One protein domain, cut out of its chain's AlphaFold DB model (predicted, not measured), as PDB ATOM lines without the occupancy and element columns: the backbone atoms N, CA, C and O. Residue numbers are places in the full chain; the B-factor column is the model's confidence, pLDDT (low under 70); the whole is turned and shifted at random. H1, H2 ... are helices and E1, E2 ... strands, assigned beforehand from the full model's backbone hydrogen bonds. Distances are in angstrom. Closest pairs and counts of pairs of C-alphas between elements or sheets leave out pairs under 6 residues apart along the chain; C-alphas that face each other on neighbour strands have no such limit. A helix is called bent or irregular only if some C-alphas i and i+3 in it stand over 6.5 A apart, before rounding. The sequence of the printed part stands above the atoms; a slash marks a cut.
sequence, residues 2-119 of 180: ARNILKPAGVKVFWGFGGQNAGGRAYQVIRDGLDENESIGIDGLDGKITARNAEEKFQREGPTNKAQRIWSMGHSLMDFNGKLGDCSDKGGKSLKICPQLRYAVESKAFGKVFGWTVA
ATOM      1  N   ALA A   2       5.383  42.222  -2.923       80.19
ATOM      2  CA  ALA A   2       6.189  43.430  -2.667       80.19
ATOM      3  C   ALA A   2       6.103  44.476  -3.799       80.19
ATOM      4  O   ALA A   2       5.738  45.617  -3.544       80.19
ATOM      5  N   ARG A   3       6.316  44.060  -5.058       83.31
ATOM      6  CA  ARG A   3       6.211  44.929  -6.248       83.31
ATOM      7  C   ARG A   3       4.904  45.724  -6.313       83.31
ATOM      8  O   ARG A   3       4.932  46.934  -6.494       83.31
ATOM      9  N   ASN A   4       3.769  45.050  -6.133       85.62
ATOM     10  CA  ASN A   4       2.443  45.658  -6.284       85.62
ATOM     11  C   ASN A   4       2.142  46.708  -5.204       85.62
ATOM     12  O   ASN A   4       1.293  47.562  -5.421       85.62
ATOM     13  N   ILE A   5       2.823  46.632  -4.058       87.19
ATOM     14  CA  ILE A   5       2.643  47.555  -2.931       87.19
ATOM     15  C   ILE A   5       3.658  48.704  -3.007       87.19
ATOM     16  O   ILE A   5       3.304  49.855  -2.782       87.19
ATOM     17  N   LEU A   6       4.917  48.398  -3.330       88.06
ATOM     18  CA  LEU A   6       6.035  49.340  -3.242       88.06
ATOM     19  C   LEU A   6       6.190  50.216  -4.492       88.06
ATOM     20  O   LEU A   6       6.454  51.412  -4.372       88.06
ATOM     21  N   LYS A   7       5.959  49.654  -5.686       85.38
ATOM     22  CA  LYS A   7       6.120  50.376  -6.957       85.38
ATOM     23  C   LYS A   7       5.228  51.626  -7.060       85.38
ATOM     24  O   LYS A   7       5.752  52.655  -7.478       85.38
ATOM     25  N   PRO A   8       3.941  51.611  -6.644       89.19
ATOM     26  CA  PRO A   8       3.108  52.818  -6.649       89.19
ATOM     27  C   PRO A   8       3.632  53.948  -5.753       89.19
ATOM     28  O   PRO A   8       3.375  55.112  -6.034       89.19
ATOM     29  N   ALA A   9       4.385  53.621  -4.698       88.00
ATOM     30  CA  ALA A   9       5.020  54.595  -3.812       88.00
ATOM     31  C   ALA A   9       6.402  55.060  -4.318       88.00
ATOM     32  O   ALA A   9       7.121  55.748  -3.597       88.00
ATOM     33  N   GLY A  10       6.811  54.647  -5.524       85.75
ATOM     34  CA  GLY A  10       8.143  54.916  -6.071       85.75
ATOM     35  C   GLY A  10       9.262  54.104  -5.411       85.75
ATOM     36  O   GLY A  10      10.436  54.320  -5.709       85.75
ATOM     37  N   VAL A  11       8.927  53.158  -4.526       86.56
ATOM     38  CA  VAL A  11       9.918  52.344  -3.822       86.56
ATOM     39  C   VAL A  11      10.410  51.230  -4.738       86.56
ATOM     40  O   VAL A  11       9.650  50.398  -5.237       86.56
ATOM     41  N   LYS A  12      11.723  51.227  -4.926       88.06
ATOM     42  CA  LYS A  12      12.483  50.275  -5.730       88.06
ATOM     43  C   LYS A  12      12.864  49.059  -4.885       88.06
ATOM     44  O   LYS A  12      13.126  49.205  -3.691       88.06
ATOM     45  N   VAL A  13      12.881  47.862  -5.474       89.75
ATOM     46  CA  VAL A  13      13.040  46.612  -4.705       89.75
ATOM     47  C   VAL A  13      14.385  45.955  -4.977       89.75
ATOM     48  O   VAL A  13      14.726  45.638  -6.111       89.75
ATOM     49  N   PHE A  14      15.124  45.695  -3.904       90.38
ATOM     50  CA  PHE A  14      16.343  44.899  -3.922       90.38
ATOM     51  C   PHE A  14      16.058  43.514  -3.319       90.38
ATOM     52  O   PHE A  14      15.734  43.393  -2.137       90.38
ATOM     53  N   TRP A  15      16.190  42.460  -4.128       92.75
ATOM     54  CA  TRP A  15      16.038  41.070  -3.699       92.75
ATOM     55  C   TRP A  15      17.393  40.463  -3.308       92.75
ATOM     56  O   TRP A  15      18.212  40.142  -4.171       92.75
ATOM     57  N   GLY A  16      17.639  40.301  -2.006       91.50
ATOM     58  CA  GLY A  16      18.885  39.739  -1.477       91.50
ATOM     59  C   GLY A  16      18.857  38.215  -1.322       91.50
ATOM     60  O   GLY A  16      17.909  37.655  -0.771       91.50
ATOM     61  N   PHE A  17      19.925  37.541  -1.756       92.50
ATOM     62  CA  PHE A  17      20.117  36.097  -1.613       92.50
ATOM     63  C   PHE A  17      21.459  35.785  -0.947       92.50
ATOM     64  O   PHE A  17      22.508  36.156  -1.462       92.50
ATOM     65  N   GLY A  18      21.439  35.052   0.166       85.81
ATOM     66  CA  GLY A  18      22.649  34.596   0.862       85.81
ATOM     67  C   GLY A  18      22.891  33.091   0.722       85.81
ATOM     68  O   GLY A  18      21.947  32.303   0.601       85.81
ATOM     69  N   GLY A  19      24.158  32.676   0.790       75.00
ATOM     70  CA  GLY A  19      24.551  31.263   0.865       75.00
ATOM     71  C   GLY A  19      24.012  30.404  -0.287       75.00
ATOM     72  O   GLY A  19      23.998  30.820  -1.442       75.00
ATOM     73  N   GLN A  20      23.528  29.200   0.029       69.00
ATOM     74  CA  GLN A  20      23.000  28.251  -0.966       69.00
ATOM     75  C   GLN A  20      21.754  28.765  -1.713       69.00
ATOM     76  O   GLN A  20      21.434  28.269  -2.792       69.00
ATOM     77  N   ASN A  21      21.066  29.782  -1.182       79.31
ATOM     78  CA  ASN A  21      19.883  30.350  -1.830       79.31
ATOM     79  C   ASN A  21      20.244  31.201  -3.054       79.31
ATOM     80  O   ASN A  21      19.409  31.356  -3.948       79.31
ATOM     81  N   ALA A  22      21.483  31.701  -3.137       80.81
ATOM     82  CA  ALA A  22      22.022  32.380  -4.310       80.81
ATOM     83  C   ALA A  22      22.288  31.363  -5.436       80.81
ATOM     84  O   ALA A  22      23.425  31.094  -5.803       80.81
ATOM     85  N   GLY A  23      21.224  30.781  -5.992       80.25
ATOM     86  CA  GLY A  23      21.250  29.731  -7.021       80.25
ATOM     87  C   GLY A  23      20.086  28.750  -6.964       80.25
ATOM     88  O   GLY A  23      19.930  27.943  -7.876       80.25
ATOM     89  N   GLY A  24      19.246  28.843  -5.935       88.75
ATOM     90  CA  GLY A  24      18.020  28.062  -5.849       88.75
ATOM     91  C   GLY A  24      16.936  28.532  -6.822       88.75
ATOM     92  O   GLY A  24      17.037  29.578  -7.469       88.75
ATOM     93  N   ARG A  25      15.830  27.782  -6.870       91.81
ATOM     94  CA  ARG A  25      14.681  28.079  -7.740       91.81
ATOM     95  C   ARG A  25      14.136  29.499  -7.549       91.81
ATOM     96  O   ARG A  25      13.801  30.148  -8.533       91.81
ATOM     97  N   ALA A  26      14.082  29.991  -6.309       91.69
ATOM     98  CA  ALA A  26      13.613  31.346  -6.012       91.69
ATOM     99  C   ALA A  26      14.474  32.428  -6.687       91.69
ATOM    100  O   ALA A  26      13.926  33.363  -7.261       91.69
ATOM    101  N   TYR A  27      15.803  32.265  -6.688       93.62
ATOM    102  CA  TYR A  27      16.721  33.172  -7.385       93.62
ATOM    103  C   TYR A  27      16.406  33.227  -8.881       93.62
ATOM    104  O   TYR A  27      16.286  34.311  -9.439       93.62
ATOM    105  N   GLN A  28      16.216  32.067  -9.515       93.31
ATOM    106  CA  GLN A  28      15.910  31.978 -10.945       93.31
ATOM    107  C   GLN A  28      14.569  32.638 -11.283       93.31
ATOM    108  O   GLN A  28      14.508  33.458 -12.188       93.31
ATOM    109  N   VAL A  29      13.513  32.331 -10.518       93.69
ATOM    110  CA  VAL A  29      12.178  32.915 -10.729       93.69
ATOM    111  C   VAL A  29      12.208  34.434 -10.588       93.69
ATOM    112  O   VAL A  29      11.621  35.125 -11.415       93.69
ATOM    113  N   ILE A  30      12.892  34.958  -9.565       93.69
ATOM    114  CA  ILE A  30      13.007  36.409  -9.384       93.69
ATOM    115  C   ILE A  30      13.836  37.024 -10.507       93.69
ATOM    116  O   ILE A  30      13.371  37.981 -11.115       93.69
ATOM    117  N   ARG A  31      15.008  36.463 -10.830       94.69
ATOM    118  CA  ARG A  31      15.876  36.935 -11.922       94.69
ATOM    119  C   ARG A  31      15.121  37.044 -13.247       94.69
ATOM    120  O   ARG A  31      15.215  38.075 -13.901       94.69
ATOM    121  N   ASP A  32      14.396  35.993 -13.628       94.12
ATOM    122  CA  ASP A  32      13.686  35.921 -14.911       94.12
ATOM    123  C   ASP A  32      12.483  36.878 -14.961       94.12
ATOM    124  O   ASP A  32      12.021  37.239 -16.041       94.12
ATOM    125  N   GLY A  33      11.978  37.294 -13.795       92.75
ATOM    126  CA  GLY A  33      10.837  38.191 -13.656       92.75
ATOM    127  C   GLY A  33      11.177  39.630 -13.264       92.75
ATOM    128  O   GLY A  33      10.229  40.380 -13.010       92.75
ATOM    129  N   LEU A  34      12.458  40.012 -13.165       92.56
ATOM    130  CA  LEU A  34      12.866  41.369 -12.778       92.56
ATOM    131  C   LEU A  34      12.290  42.406 -13.747       92.56
ATOM    132  O   LEU A  34      12.386  42.249 -14.964       92.56
ATOM    133  N   ASP A  35      11.740  43.489 -13.202       91.00
ATOM    134  CA  ASP A  35      11.411  44.680 -13.985       91.00
ATOM    135  C   ASP A  35      12.464  45.784 -13.801       91.00
ATOM    136  O   ASP A  35      13.465  45.617 -13.104       91.00
ATOM    137  N   GLU A  36      12.258  46.922 -14.458       88.62
ATOM    138  CA  GLU A  36      13.181  48.059 -14.415       88.62
ATOM    139  C   GLU A  36      13.352  48.702 -13.033       88.62
ATOM    140  O   GLU A  36      14.286  49.483 -12.883       88.62
ATOM    141  N   ASN A  37      12.468  48.398 -12.070       88.44
ATOM    142  CA  ASN A  37      12.439  48.905 -10.695       88.44
ATOM    143  C   ASN A  37      12.910  47.865  -9.670       88.44
ATOM    144  O   ASN A  37      12.702  48.038  -8.459       88.44
ATOM    145  N   GLU A  38      13.551  46.800 -10.137       92.56
ATOM    146  CA  GLU A  38      14.032  45.736  -9.281       92.56
ATOM    147  C   GLU A  38      15.484  45.383  -9.579       92.56
ATOM    148  O   GLU A  38      15.959  45.447 -10.711       92.56
ATOM    149  N   SER A  39      16.190  44.942  -8.549       94.69
ATOM    150  CA  SER A  39      17.507  44.337  -8.677       94.69
ATOM    151  C   SER A  39      17.591  43.071  -7.848       94.69
ATOM    152  O   SER A  39      16.783  42.814  -6.950       94.69
ATOM    153  N   ILE A  40      18.599  42.268  -8.154       95.31
ATOM    154  CA  ILE A  40      18.926  41.076  -7.389       95.31
ATOM    155  C   ILE A  40      20.355  41.203  -6.893       95.31
ATOM    156  O   ILE A  40      21.244  41.673  -7.605       95.31
ATOM    157  N   GLY A  41      20.588  40.770  -5.666       94.88
ATOM    158  CA  GLY A  41      21.918  40.795  -5.090       94.88
ATOM    159  C   GLY A  41      22.262  39.525  -4.367       94.88
ATOM    160  O   GLY A  41      21.400  38.789  -3.883       94.88
ATOM    161  N   ILE A  42      23.560  39.282  -4.334       95.25
ATOM    162  CA  ILE A  42      24.146  38.197  -3.573       95.25
ATOM    163  C   ILE A  42      24.765  38.829  -2.342       95.25
ATOM    164  O   ILE A  42      25.534  39.785  -2.446       95.25
ATOM    165  N   ASP A  43      24.398  38.286  -1.193       92.69
ATOM    166  CA  ASP A  43      24.926  38.724   0.077       92.69
ATOM    167  C   ASP A  43      26.066  37.810   0.538       92.69
ATOM    168  O   ASP A  43      25.908  36.588   0.649       92.69
ATOM    169  N   GLY A  44      27.219  38.417   0.810       90.19
ATOM    170  CA  GLY A  44      28.438  37.761   1.270       90.19
ATOM    171  C   GLY A  44      28.439  37.369   2.747       90.19
ATOM    172  O   GLY A  44      29.527  37.238   3.309       90.19
ATOM    173  N   LEU A  45      27.270  37.227   3.390       80.62
ATOM    174  CA  LEU A  45      27.103  36.933   4.818       80.62
ATOM    175  C   LEU A  45      28.194  36.002   5.372       80.62
ATOM    176  O   LEU A  45      28.387  34.878   4.896       80.62
ATOM    177  N   ASP A  46      28.893  36.483   6.403       68.56
ATOM    178  CA  ASP A  46      29.961  35.775   7.122       68.56
ATOM    179  C   ASP A  46      31.137  35.277   6.260       68.56
ATOM    180  O   ASP A  46      31.868  34.377   6.671       68.56
ATOM    181  N   GLY A  47      31.344  35.843   5.067       70.50
ATOM    182  CA  GLY A  47      32.436  35.457   4.167       70.50
ATOM    183  C   GLY A  47      32.241  34.089   3.509       70.50
ATOM    184  O   GLY A  47      33.192  33.532   2.966       70.50
ATOM    185  N   LYS A  48      31.020  33.536   3.544       81.06
ATOM    186  CA  LYS A  48      30.690  32.242   2.914       81.06
ATOM    187  C   LYS A  48      30.700  32.302   1.389       81.06
ATOM    188  O   LYS A  48      30.884  31.280   0.736       81.06
ATOM    189  N   ILE A  49      30.462  33.485   0.834       88.94
ATOM    190  CA  ILE A  49      30.535  33.770  -0.595       88.94
ATOM    191  C   ILE A  49      31.458  34.971  -0.744       88.94
ATOM    192  O   ILE A  49      31.299  35.961  -0.032       88.94
ATOM    193  N   THR A  50      32.430  34.877  -1.648       93.31
ATOM    194  CA  THR A  50      33.299  36.009  -1.987       93.31
ATOM    195  C   THR A  50      32.669  36.864  -3.079       93.31
ATOM    196  O   THR A  50      31.856  36.378  -3.872       93.31
ATOM    197  N   ALA A  51      33.101  38.119  -3.185       94.94
ATOM    198  CA  ALA A  51      32.688  38.994  -4.275       94.94
ATOM    199  C   ALA A  51      33.044  38.390  -5.647       94.94
ATOM    200  O   ALA A  51      32.252  38.467  -6.581       94.94
ATOM    201  N   ARG A  52      34.180  37.688  -5.754       94.69
ATOM    202  CA  ARG A  52      34.564  36.953  -6.969       94.69
ATOM    203  C   ARG A  52      33.579  35.829  -7.303       94.69
ATOM    204  O   ARG A  52      33.143  35.725  -8.443       94.69
ATOM    205  N   ASN A  53      33.172  35.025  -6.318       93.56
ATOM    206  CA  ASN A  53      32.182  33.969  -6.559       93.56
ATOM    207  C   ASN A  53      30.829  34.545  -7.000       93.56
ATOM    208  O   ASN A  53      30.144  33.953  -7.834       93.56
ATOM    209  N   ALA A  54      30.437  35.698  -6.456       94.75
ATOM    210  CA  ALA A  54      29.220  36.390  -6.865       94.75
ATOM    211  C   ALA A  54      29.315  36.978  -8.277       94.75
ATOM    212  O   ALA A  54      28.362  36.868  -9.044       94.75
ATOM    213  N   GLU A  55      30.464  37.549  -8.639       95.38
ATOM    214  CA  GLU A  55      30.760  37.999  -9.999       95.38
ATOM    215  C   GLU A  55      30.632  36.843 -11.001       95.38
ATOM    216  O   GLU A  55      29.841  36.934 -11.941       95.38
ATOM    217  N   GLU A  56      31.331  35.730 -10.766       94.88
ATOM    218  CA  GLU A  56      31.277  34.527 -11.610       94.88
ATOM    219  C   GLU A  56      29.847  33.988 -11.730       94.88
ATOM    220  O   GLU A  56      29.391  33.589 -12.806       94.88
ATOM    221  N   LYS A  57      29.102  34.006 -10.622       93.75
ATOM    222  CA  LYS A  57      27.698  33.613 -10.625       93.75
ATOM    223  C   LYS A  57      26.867  34.538 -11.509       93.75
ATOM    224  O   LYS A  57      26.115  34.054 -12.351       93.75
ATOM    225  N   PHE A  58      26.983  35.851 -11.347       95.50
ATOM    226  CA  PHE A  58      26.218  36.779 -12.170       95.50
ATOM    227  C   PHE A  58      26.588  36.705 -13.651       95.50
ATOM    228  O   PHE A  58      25.717  36.894 -14.498       95.50
ATOM    229  N   GLN A  59      27.846  36.415 -13.976       94.88
ATOM    230  CA  GLN A  59      28.276  36.192 -15.355       94.88
ATOM    231  C   GLN A  59      27.600  34.960 -15.970       94.88
ATOM    232  O   GLN A  59      27.163  35.019 -17.115       94.88
ATOM    233  N   ARG A  60      27.477  33.863 -15.213       93.62
ATOM    234  CA  ARG A  60      26.872  32.612 -15.696       93.62
ATOM    235  C   ARG A  60      25.346  32.657 -15.748       93.62
ATOM    236  O   ARG A  60      24.739  32.106 -16.659       93.62
ATOM    237  N   GLU A  61      24.725  33.221 -14.721       92.62
ATOM    238  CA  GLU A  61      23.295  33.035 -14.463       92.62
ATOM    239  C   GLU A  61      22.629  34.260 -13.828       92.62
ATOM    240  O   GLU A  61      21.539  34.133 -13.282       92.62
ATOM    241  N   GLY A  62      23.260  35.433 -13.862       93.50
ATOM    242  CA  GLY A  62      22.677  36.679 -13.370       93.50
ATOM    243  C   GLY A  62      21.749  37.368 -14.370       93.50
ATOM    244  O   GLY A  62      21.617  36.921 -15.508       93.50
ATOM    245  N   PRO A  63      21.137  38.498 -13.979       93.81
ATOM    246  CA  PRO A  63      20.463  39.382 -14.924       93.81
ATOM    247  C   PRO A  63      21.418  39.839 -16.028       93.81
ATOM    248  O   PRO A  63      22.582  40.158 -15.759       93.81
ATOM    249  N   THR A  64      20.925  39.933 -17.263       91.12
ATOM    250  CA  THR A  64      21.705  40.448 -18.399       91.12
ATOM    251  C   THR A  64      22.130  41.896 -18.171       91.12
ATOM    252  O   THR A  64      23.273  42.258 -18.451       91.12
ATOM    253  N   ASN A  65      21.244  42.716 -17.602       93.62
ATOM    254  CA  ASN A  65      21.568  44.084 -17.229       93.62
ATOM    255  C   ASN A  65      22.472  44.101 -15.990       93.62
ATOM    256  O   ASN A  65      22.050  43.761 -14.884       93.62
ATOM    257  N   LYS A  66      23.722  44.534 -16.180       94.25
ATOM    258  CA  LYS A  66      24.717  44.601 -15.106       94.25
ATOM    259  C   LYS A  66      24.318  45.551 -13.979       94.25
ATOM    260  O   LYS A  66      24.669  45.273 -12.839       94.25
ATOM    261  N   ALA A  67      23.581  46.620 -14.294       94.75
ATOM    262  CA  ALA A  67      23.092  47.562 -13.293       94.75
ATOM    263  C   ALA A  67      22.343  46.795 -12.192       94.75
ATOM    264  O   ALA A  67      22.733  46.826 -11.037       94.75
ATOM    265  N   GLN A  68      21.417  45.908 -12.565       95.88
ATOM    266  CA  GLN A  68      20.575  45.120 -11.649       95.88
ATOM    267  C   GLN A  68      21.306  44.030 -10.833       95.88
ATOM    268  O   GLN A  68      20.644  43.221 -10.180       95.88
ATOM    269  N   ARG A  69      22.645  43.982 -10.862       96.06
ATOM    270  CA  ARG A  69      23.478  43.048 -10.091       96.06
ATOM    271  C   ARG A  69      24.046  43.757  -8.873       96.06
ATOM    272  O   ARG A  69      24.924  44.609  -9.007       96.06
ATOM    273  N   ILE A  70      23.583  43.376  -7.692       96.38
ATOM    274  CA  ILE A  70      24.013  43.982  -6.433       96.38
ATOM    275  C   ILE A  70      24.944  43.043  -5.668       96.38
ATOM    276  O   ILE A  70      24.706  41.837  -5.579       96.38
ATOM    277  N   TRP A  71      25.999  43.603  -5.088       96.25
ATOM    278  CA  TRP A  71      26.786  42.922  -4.065       96.25
ATOM    279  C   TRP A  71      26.573  43.605  -2.725       96.25
ATOM    280  O   TRP A  71      26.662  44.828  -2.623       96.25
ATOM    281  N   SER A  72      26.324  42.820  -1.686       95.12
ATOM    282  CA  SER A  72      26.322  43.329  -0.322       95.12
ATOM    283  C   SER A  72      27.124  42.420   0.586       95.12
ATOM    284  O   SER A  72      27.196  41.211   0.379       95.12
ATOM    285  N   MET A  73      27.763  43.001   1.593       93.94
ATOM    286  CA  MET A  73      28.430  42.216   2.619       93.94
ATOM    287  C   MET A  73      28.450  42.974   3.932       93.94
ATOM    288  O   MET A  73      28.625  44.195   3.975       93.94
ATOM    289  N   GLY A  74      28.288  42.224   5.013       91.00
ATOM    290  CA  GLY A  74      28.146  42.824   6.310       91.00
ATOM    291  C   GLY A  74      28.128  41.858   7.475       91.00
ATOM    292  O   GLY A  74      28.137  40.641   7.300       91.00
ATOM    293  N   HIS A  75      28.124  42.431   8.678       87.44
ATOM    294  CA  HIS A  75      27.894  41.703   9.922       87.44
ATOM    295  C   HIS A  75      27.438  42.644  11.037       87.44
ATOM    296  O   HIS A  75      27.921  43.765  11.172       87.44
ATOM    297  N   SER A  76      26.595  42.130  11.929       79.94
ATOM    298  CA  SER A  76      26.183  42.791  13.172       79.94
ATOM    299  C   SER A  76      27.306  43.064  14.197       79.94
ATOM    300  O   SER A  76      27.108  43.793  15.154       79.94
ATOM    301  N   LEU A  77      28.495  42.487  14.034       80.62
ATOM    302  CA  LEU A  77      29.611  42.567  14.985       80.62
ATOM    303  C   LEU A  77      30.903  42.865  14.220       80.62
ATOM    304  O   LEU A  77      31.945  42.267  14.473       80.62
ATOM    305  N   MET A  78      30.809  43.731  13.213       82.38
ATOM    306  CA  MET A  78      31.881  44.007  12.255       82.38
ATOM    307  C   MET A  78      33.175  44.521  12.909       82.38
ATOM    308  O   MET A  78      34.263  44.213  12.416       82.38
ATOM    309  N   ASP A  79      33.061  45.187  14.059       82.88
ATOM    310  CA  ASP A  79      34.199  45.702  14.833       82.88
ATOM    311  C   ASP A  79      34.868  44.643  15.722       82.88
ATOM    312  O   ASP A  79      35.972  44.845  16.222       82.88
ATOM    313  N   PHE A  80      34.239  43.478  15.896       81.75
ATOM    314  CA  PHE A  80      34.762  42.409  16.739       81.75
ATOM    315  C   PHE A  80      35.596  41.407  15.932       81.75
ATOM    316  O   PHE A  80      35.288  41.076  14.785       81.75
ATOM    317  N   ASN A  81      36.658  40.879  16.554       82.88
ATOM    318  CA  ASN A  81      37.531  39.827  16.007       82.88
ATOM    319  C   ASN A  81      38.095  40.134  14.603       82.88
ATOM    320  O   ASN A  81      38.266  39.240  13.762       82.88
ATOM    321  N   GLY A  82      38.337  41.420  14.329       85.50
ATOM    322  CA  GLY A  82      38.854  41.900  13.049       85.50
ATOM    323  C   GLY A  82      38.000  41.461  11.858       85.50
ATOM    324  O   GLY A  82      38.560  41.104  10.823       85.50
ATOM    325  N   LYS A  83      36.667  41.372  12.004       89.19
ATOM    326  CA  LYS A  83      35.744  40.977  10.921       89.19
ATOM    327  C   LYS A  83      35.729  41.980   9.764       89.19
ATOM    328  O   LYS A  83      35.628  41.549   8.616       89.19
ATOM    329  N   LEU A  84      35.894  43.274  10.051       91.56
ATOM    330  CA  LEU A  84      36.036  44.311   9.026       91.56
ATOM    331  C   LEU A  84      37.232  44.036   8.097       91.56
ATOM    332  O   LEU A  84      37.072  44.032   6.881       91.56
ATOM    333  N   GLY A  85      38.401  43.724   8.661       91.31
ATOM    334  CA  GLY A  85      39.642  43.571   7.896       91.31
ATOM    335  C   GLY A  85      40.189  44.900   7.363       91.31
ATOM    336  O   GLY A  85      39.720  45.969   7.740       91.31
ATOM    337  N   ASP A  86      41.200  44.818   6.498       90.94
ATOM    338  CA  ASP A  86      41.881  45.987   5.936       90.94
ATOM    339  C   ASP A  86      41.213  46.466   4.639       90.94
ATOM    340  O   ASP A  86      41.202  45.767   3.629       90.94
ATOM    341  N   CYS A  87      40.685  47.686   4.650       90.19
ATOM    342  CA  CYS A  87      40.071  48.314   3.479       90.19
ATOM    343  C   CYS A  87      41.066  48.675   2.361       90.19
ATOM    344  O   CYS A  87      40.640  49.050   1.267       90.19
ATOM    345  N   SER A  88      42.374  48.585   2.618       87.75
ATOM    346  CA  SER A  88      43.421  48.803   1.619       87.75
ATOM    347  C   SER A  88      43.686  47.573   0.733       87.75
ATOM    348  O   SER A  88      44.267  47.718  -0.346       87.75
ATOM    349  N   ASP A  89      43.202  46.378   1.119       84.56
ATOM    350  CA  ASP A  89      43.311  45.151   0.315       84.56
ATOM    351  C   ASP A  89      42.325  45.162  -0.861       84.56
ATOM    352  O   ASP A  89      41.206  44.652  -0.810       84.56
ATOM    353  N   LYS A  90      42.796  45.729  -1.966       76.69
ATOM    354  CA  LYS A  90      42.091  45.803  -3.248       76.69
ATOM    355  C   LYS A  90      41.840  44.449  -3.907       76.69
ATOM    356  O   LYS A  90      40.909  44.297  -4.690       76.69
ATOM    357  N   GLY A  91      42.682  43.460  -3.610       76.75
ATOM    358  CA  GLY A  91      42.629  42.159  -4.268       76.75
ATOM    359  C   GLY A  91      41.513  41.257  -3.752       76.75
ATOM    360  O   GLY A  91      41.283  40.204  -4.346       76.75
ATOM    361  N   GLY A  92      40.858  41.628  -2.644       78.44
ATOM    362  CA  GLY A  92      39.902  40.759  -1.964       78.44
ATOM    363  C   GLY A  92      40.536  39.427  -1.555       78.44
ATOM    364  O   GLY A  92      39.872  38.392  -1.608       78.44
ATOM    365  N   LYS A  93      41.834  39.424  -1.208       82.12
ATOM    366  CA  LYS A  93      42.564  38.197  -0.834       82.12
ATOM    367  C   LYS A  93      42.055  37.651   0.494       82.12
ATOM    368  O   LYS A  93      42.032  36.445   0.720       82.12
ATOM    369  N   SER A  94      41.652  38.559   1.370       88.75
ATOM    370  CA  SER A  94      41.051  38.252   2.655       88.75
ATOM    371  C   SER A  94      39.532  38.075   2.544       88.75
ATOM    372  O   SER A  94      38.855  38.863   1.888       88.75
ATOM    373  N   LEU A  95      38.971  37.088   3.253       90.12
ATOM    374  CA  LEU A  95      37.516  36.855   3.358       90.12
ATOM    375  C   LEU A  95      36.800  37.860   4.285       90.12
ATOM    376  O   LEU A  95      35.629  37.689   4.618       90.12
ATOM    377  N   LYS A  96      37.516  38.878   4.767       92.44
ATOM    378  CA  LYS A  96      36.975  39.921   5.641       92.44
ATOM    379  C   LYS A  96      36.127  40.917   4.847       92.44
ATOM    380  O   LYS A  96      36.246  41.025   3.629       92.44
ATOM    381  N   ILE A  97      35.277  41.656   5.554       93.75
ATOM    382  CA  ILE A  97      34.204  42.458   4.950       93.75
ATOM    383  C   ILE A  97      34.753  43.543   4.012       93.75
ATOM    384  O   ILE A  97      34.343  43.628   2.857       93.75
ATOM    385  N   CYS A  98      35.703  44.355   4.476       94.00
ATOM    386  CA  CYS A  98      36.199  45.492   3.708       94.00
ATOM    387  C   CYS A  98      36.989  45.095   2.449       94.00
ATOM    388  O   CYS A  98      36.678  45.636   1.389       94.00
ATOM    389  N   PRO A  99      37.929  44.124   2.496       94.62
ATOM    390  CA  PRO A  99      38.590  43.612   1.292       94.62
ATOM    391  C   PRO A  99      37.617  43.123   0.210       94.62
ATOM    392  O   PRO A  99      37.788  43.417  -0.971       94.62
ATOM    393  N   GLN A 100      36.562  42.397   0.600       95.56
ATOM    394  CA  GLN A 100      35.564  41.887  -0.343       95.56
ATOM    395  C   GLN A 100      34.715  43.009  -0.950       95.56
ATOM    396  O   GLN A 100      34.481  43.019  -2.160       95.56
ATOM    397  N   LEU A 101      34.281  43.980  -0.139       95.94
ATOM    398  CA  LEU A 101      33.576  45.165  -0.635       95.94
ATOM    399  C   LEU A 101      34.469  45.997  -1.561       95.94
ATOM    400  O   LEU A 101      34.010  46.451  -2.608       95.94
ATOM    401  N   ARG A 102      35.757  46.142  -1.229       95.69
ATOM    402  CA  ARG A 102      36.725  46.869  -2.052       95.69
ATOM    403  C   ARG A 102      36.933  46.197  -3.405       95.69
ATOM    404  O   ARG A 102      36.847  46.877  -4.425       95.69
ATOM    405  N   TYR A 103      37.128  44.878  -3.424       95.88
ATOM    406  CA  TYR A 103      37.189  44.116  -4.672       95.88
ATOM    407  C   TYR A 103      35.926  44.333  -5.512       95.88
ATOM    408  O   TYR A 103      36.017  44.633  -6.701       95.88
ATOM    409  N   ALA A 104      34.738  44.238  -4.904       96.19
ATOM    410  CA  ALA A 104      33.481  44.418  -5.622       96.19
ATOM    411  C   ALA A 104      33.389  45.804  -6.287       96.19
ATOM    412  O   ALA A 104      33.064  45.895  -7.473       96.19
ATOM    413  N   VAL A 105      33.762  46.865  -5.567       96.12
ATOM    414  CA  VAL A 105      33.793  48.246  -6.084       96.12
ATOM    415  C   VAL A 105      34.784  48.407  -7.243       96.12
ATOM    416  O   VAL A 105      34.489  49.110  -8.220       96.12
ATOM    417  N   GLU A 106      35.964  47.792  -7.150       95.25
ATOM    418  CA  GLU A 106      37.024  47.919  -8.157       95.25
ATOM    419  C   GLU A 106      36.783  47.051  -9.397       95.25
ATOM    420  O   GLU A 106      37.093  47.489 -10.502       95.25
ATOM    421  N   SER A 107      36.152  45.882  -9.244       94.88
ATOM    422  CA  SER A 107      35.841  44.960 -10.350       94.88
ATOM    423  C   SER A 107      34.889  45.551 -11.395       94.88
ATOM    424  O   SER A 107      34.890  45.133 -12.550       94.88
ATOM    425  N   LYS A 108      34.032  46.505 -10.992       94.00
ATOM    426  CA  LYS A 108      32.933  47.045 -11.819       94.00
ATOM    427  C   LYS A 108      31.985  45.965 -12.364       94.00
ATOM    428  O   LYS A 108      31.289  46.204 -13.360       94.00
ATOM    429  N   ALA A 109      31.942  44.799 -11.716       95.00
ATOM    430  CA  ALA A 109      31.076  43.675 -12.073       95.00
ATOM    431  C   ALA A 109      29.629  43.842 -11.575       95.00
ATOM    432  O   ALA A 109      28.718  43.187 -12.086       95.00
ATOM    433  N   PHE A 110      29.426  44.742 -10.614       96.12
ATOM    434  CA  PHE A 110      28.152  45.034  -9.959       96.12
ATOM    435  C   PHE A 110      27.674  46.437 -10.339       96.12
ATOM    436  O   PHE A 110      28.501  47.314 -10.608       96.12
ATOM    437  N   GLY A 111      26.359  46.653 -10.371       95.88
ATOM    438  CA  GLY A 111      25.791  47.993 -10.528       95.88
ATOM    439  C   GLY A 111      25.951  48.828  -9.266       95.88
ATOM    440  O   GLY A 111      26.370  49.982  -9.347       95.88
ATOM    441  N   LYS A 112      25.712  48.213  -8.096       96.38
ATOM    442  CA  LYS A 112      25.965  48.818  -6.781       96.38
ATOM    443  C   LYS A 112      26.549  47.832  -5.776       96.38
ATOM    444  O   LYS A 112      26.292  46.625  -5.835       96.38
ATOM    445  N   VAL A 113      27.315  48.380  -4.835       96.75
ATOM    446  CA  VAL A 113      27.925  47.658  -3.716       96.75
ATOM    447  C   VAL A 113      27.495  48.272  -2.384       96.75
ATOM    448  O   VAL A 113      27.673  49.471  -2.177       96.75
ATOM    449  N   PHE A 114      26.987  47.454  -1.457       95.94
ATOM    450  CA  PHE A 114      26.501  47.913  -0.149       95.94
ATOM    451  C   PHE A 114      27.215  47.250   1.035       95.94
ATOM    452  O   PHE A 114      27.401  46.034   1.070       95.94
ATOM    453  N   GLY A 115      27.555  48.048   2.049       94.38
ATOM    454  CA  GLY A 115      28.022  47.556   3.351       94.38
ATOM    455  C   GLY A 115      26.901  47.531   4.395       94.38
ATOM    456  O   GLY A 115      26.056  48.426   4.408       94.38
ATOM    457  N   TRP A 116      26.889  46.539   5.292       92.25
ATOM    458  CA  TRP A 116      25.892  46.449   6.375       92.25
ATOM    459  C   TRP A 116      26.422  45.736   7.641       92.25
ATOM    460  O   TRP A 116      27.503  45.168   7.639       92.25
ATOM    461  N   THR A 117      25.769  45.760   8.801       90.12
ATOM    462  CA  THR A 117      24.825  46.792   9.246       90.12
ATOM    463  C   THR A 117      25.617  47.886   9.961       90.12
ATOM    464  O   THR A 117      26.418  47.607  10.858       90.12
ATOM    465  N   VAL A 118      25.364  49.148   9.620       91.88
ATOM    466  CA  VAL A 118      25.803  50.283  10.439       91.88
ATOM    467  C   VAL A 118      24.835  50.430  11.611       91.88
ATOM    468  O   VAL A 118      23.682  50.807  11.429       91.88
ATOM    469  N   ALA A 119      25.291  50.102  12.813       90.88
ATOM    470  CA  ALA A 119      24.507  50.230  14.033       90.88
ATOM    471  C   ALA A 119      25.042  51.365  14.900       90.88
ATOM    472  O   ALA A 119      26.048  52.004  14.569       90.88
TER     473      ALA A 119
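Overview. This is residues 2 to 119 of the 180 residues of an uncharacterized protein of Hirsutella minnesotensis 3608 (UniProt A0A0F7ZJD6). A strongly twisted wall of four parallel strands has three helices, H2, H3 and H4, spread over one face, in two layers, one of strands and one of helices; no named helix covers the other face. H1 lies out at one end of the longest axis, past the first residues of E1, and the long link before H4 lies at the other end. The printed part has 118 residues, with four named helices and four named strands in the order H1 E1 H2 E2 H3 E3 H4 E4, and the sheet's order is E1 E2 E3 E4. The class is mixed, helices and strands. The whole is compact, with a radius of gyration of the C-alphas of 14.4 A and spans of 42 by 32 by 24 A.

Arrangement. H1, residues 2 to 9, only grazes the sheet with its residues 2 to 7; its closest C-alphas to E1, residues 13 to 18, are those of Arg 3 and Val 13, 7.2 A apart. E1 is an edge strand, parallel to E2, residues 38 to 43, at 23 degrees, with N 15 and O 39 within hydrogen-bond range at 2.9 A. H2, residues 25 to 32, is on the sheet at a height of 9.8 A; it lies over E1 and only just over E2, on which 3 of its 8 C-alphas fall. On the local plane it stands at 36 degrees to E1, slantwise to the strands; the closest C-alphas of H2 and E2 are those of Arg 31 and Ile 40, 6.9 A apart. E2 is parallel to E3, residues 69 to 74, at 40 degrees, with N 70 and O 40 at 2.9 A. H3, residues 51 to 61, is on the sheet at a height of 9.9 A, slantwise to the strands at 35 degrees to E2 on the local plane; it lies over E2 and only just over E3, on which 3 of its 11 C-alphas fall. E3 is parallel to the edge strand E4, residues 112 to 118, at 23 degrees, with N 114 and O 71 at 2.9 A. H4, residues 97 to 107, is on the same face as H3 at a height of 9.1 A, over E3 and E4, and runs along the strands at 11 degrees to E3 on the local plane. H3 and H4 touch at Ala 51 and Ala 104, whose C-alphas are 5.6 A apart, and run the same way at a steep tilt of 49 degrees. H2 and H3 are only just apart, with the closest C-alphas 8.2 A from each other. E1, H2, E2, then E2, H3, E3, then E3, H4, E4 are strand-helix-strand units, two parallel neighbour strands with a helix between, each with a right-handed crossover. Every O i to N i+4 pair is within hydrogen-bond range in H2, H3 and H4; in H1 it is 2 of 4, beside 3 of 5 O i to N i+3 pairs.

Along the chain. H1 begins at C-alpha 2, (6.189, 43.430, -2.667), and is 11.3 A long; it is neither bent nor irregular, but only just: C-alphas 5 and 8 are 6.5 A apart. E1 is 16.4 A long, H2 10.7 A, E2 16.0 A and H3 15.1 A. E3 is 17.1 A long, and its C-alpha 69 is at (23.478, 43.048, -10.091). H4 is 15.6 A long. E4, 17.3 A long, ends at C-alpha 118, (25.803, 50.283, 10.439).

Size, cuts and confidence. The two C-alphas farthest apart, those of Pro 8 and Asn 81, are 43.2 A from each other. The printed part has no cut. The link from E3 to H4, residues 75 to 96, is long. The mean pLDDT of the printed part is 90.0; residues 20 and 46 are under 70.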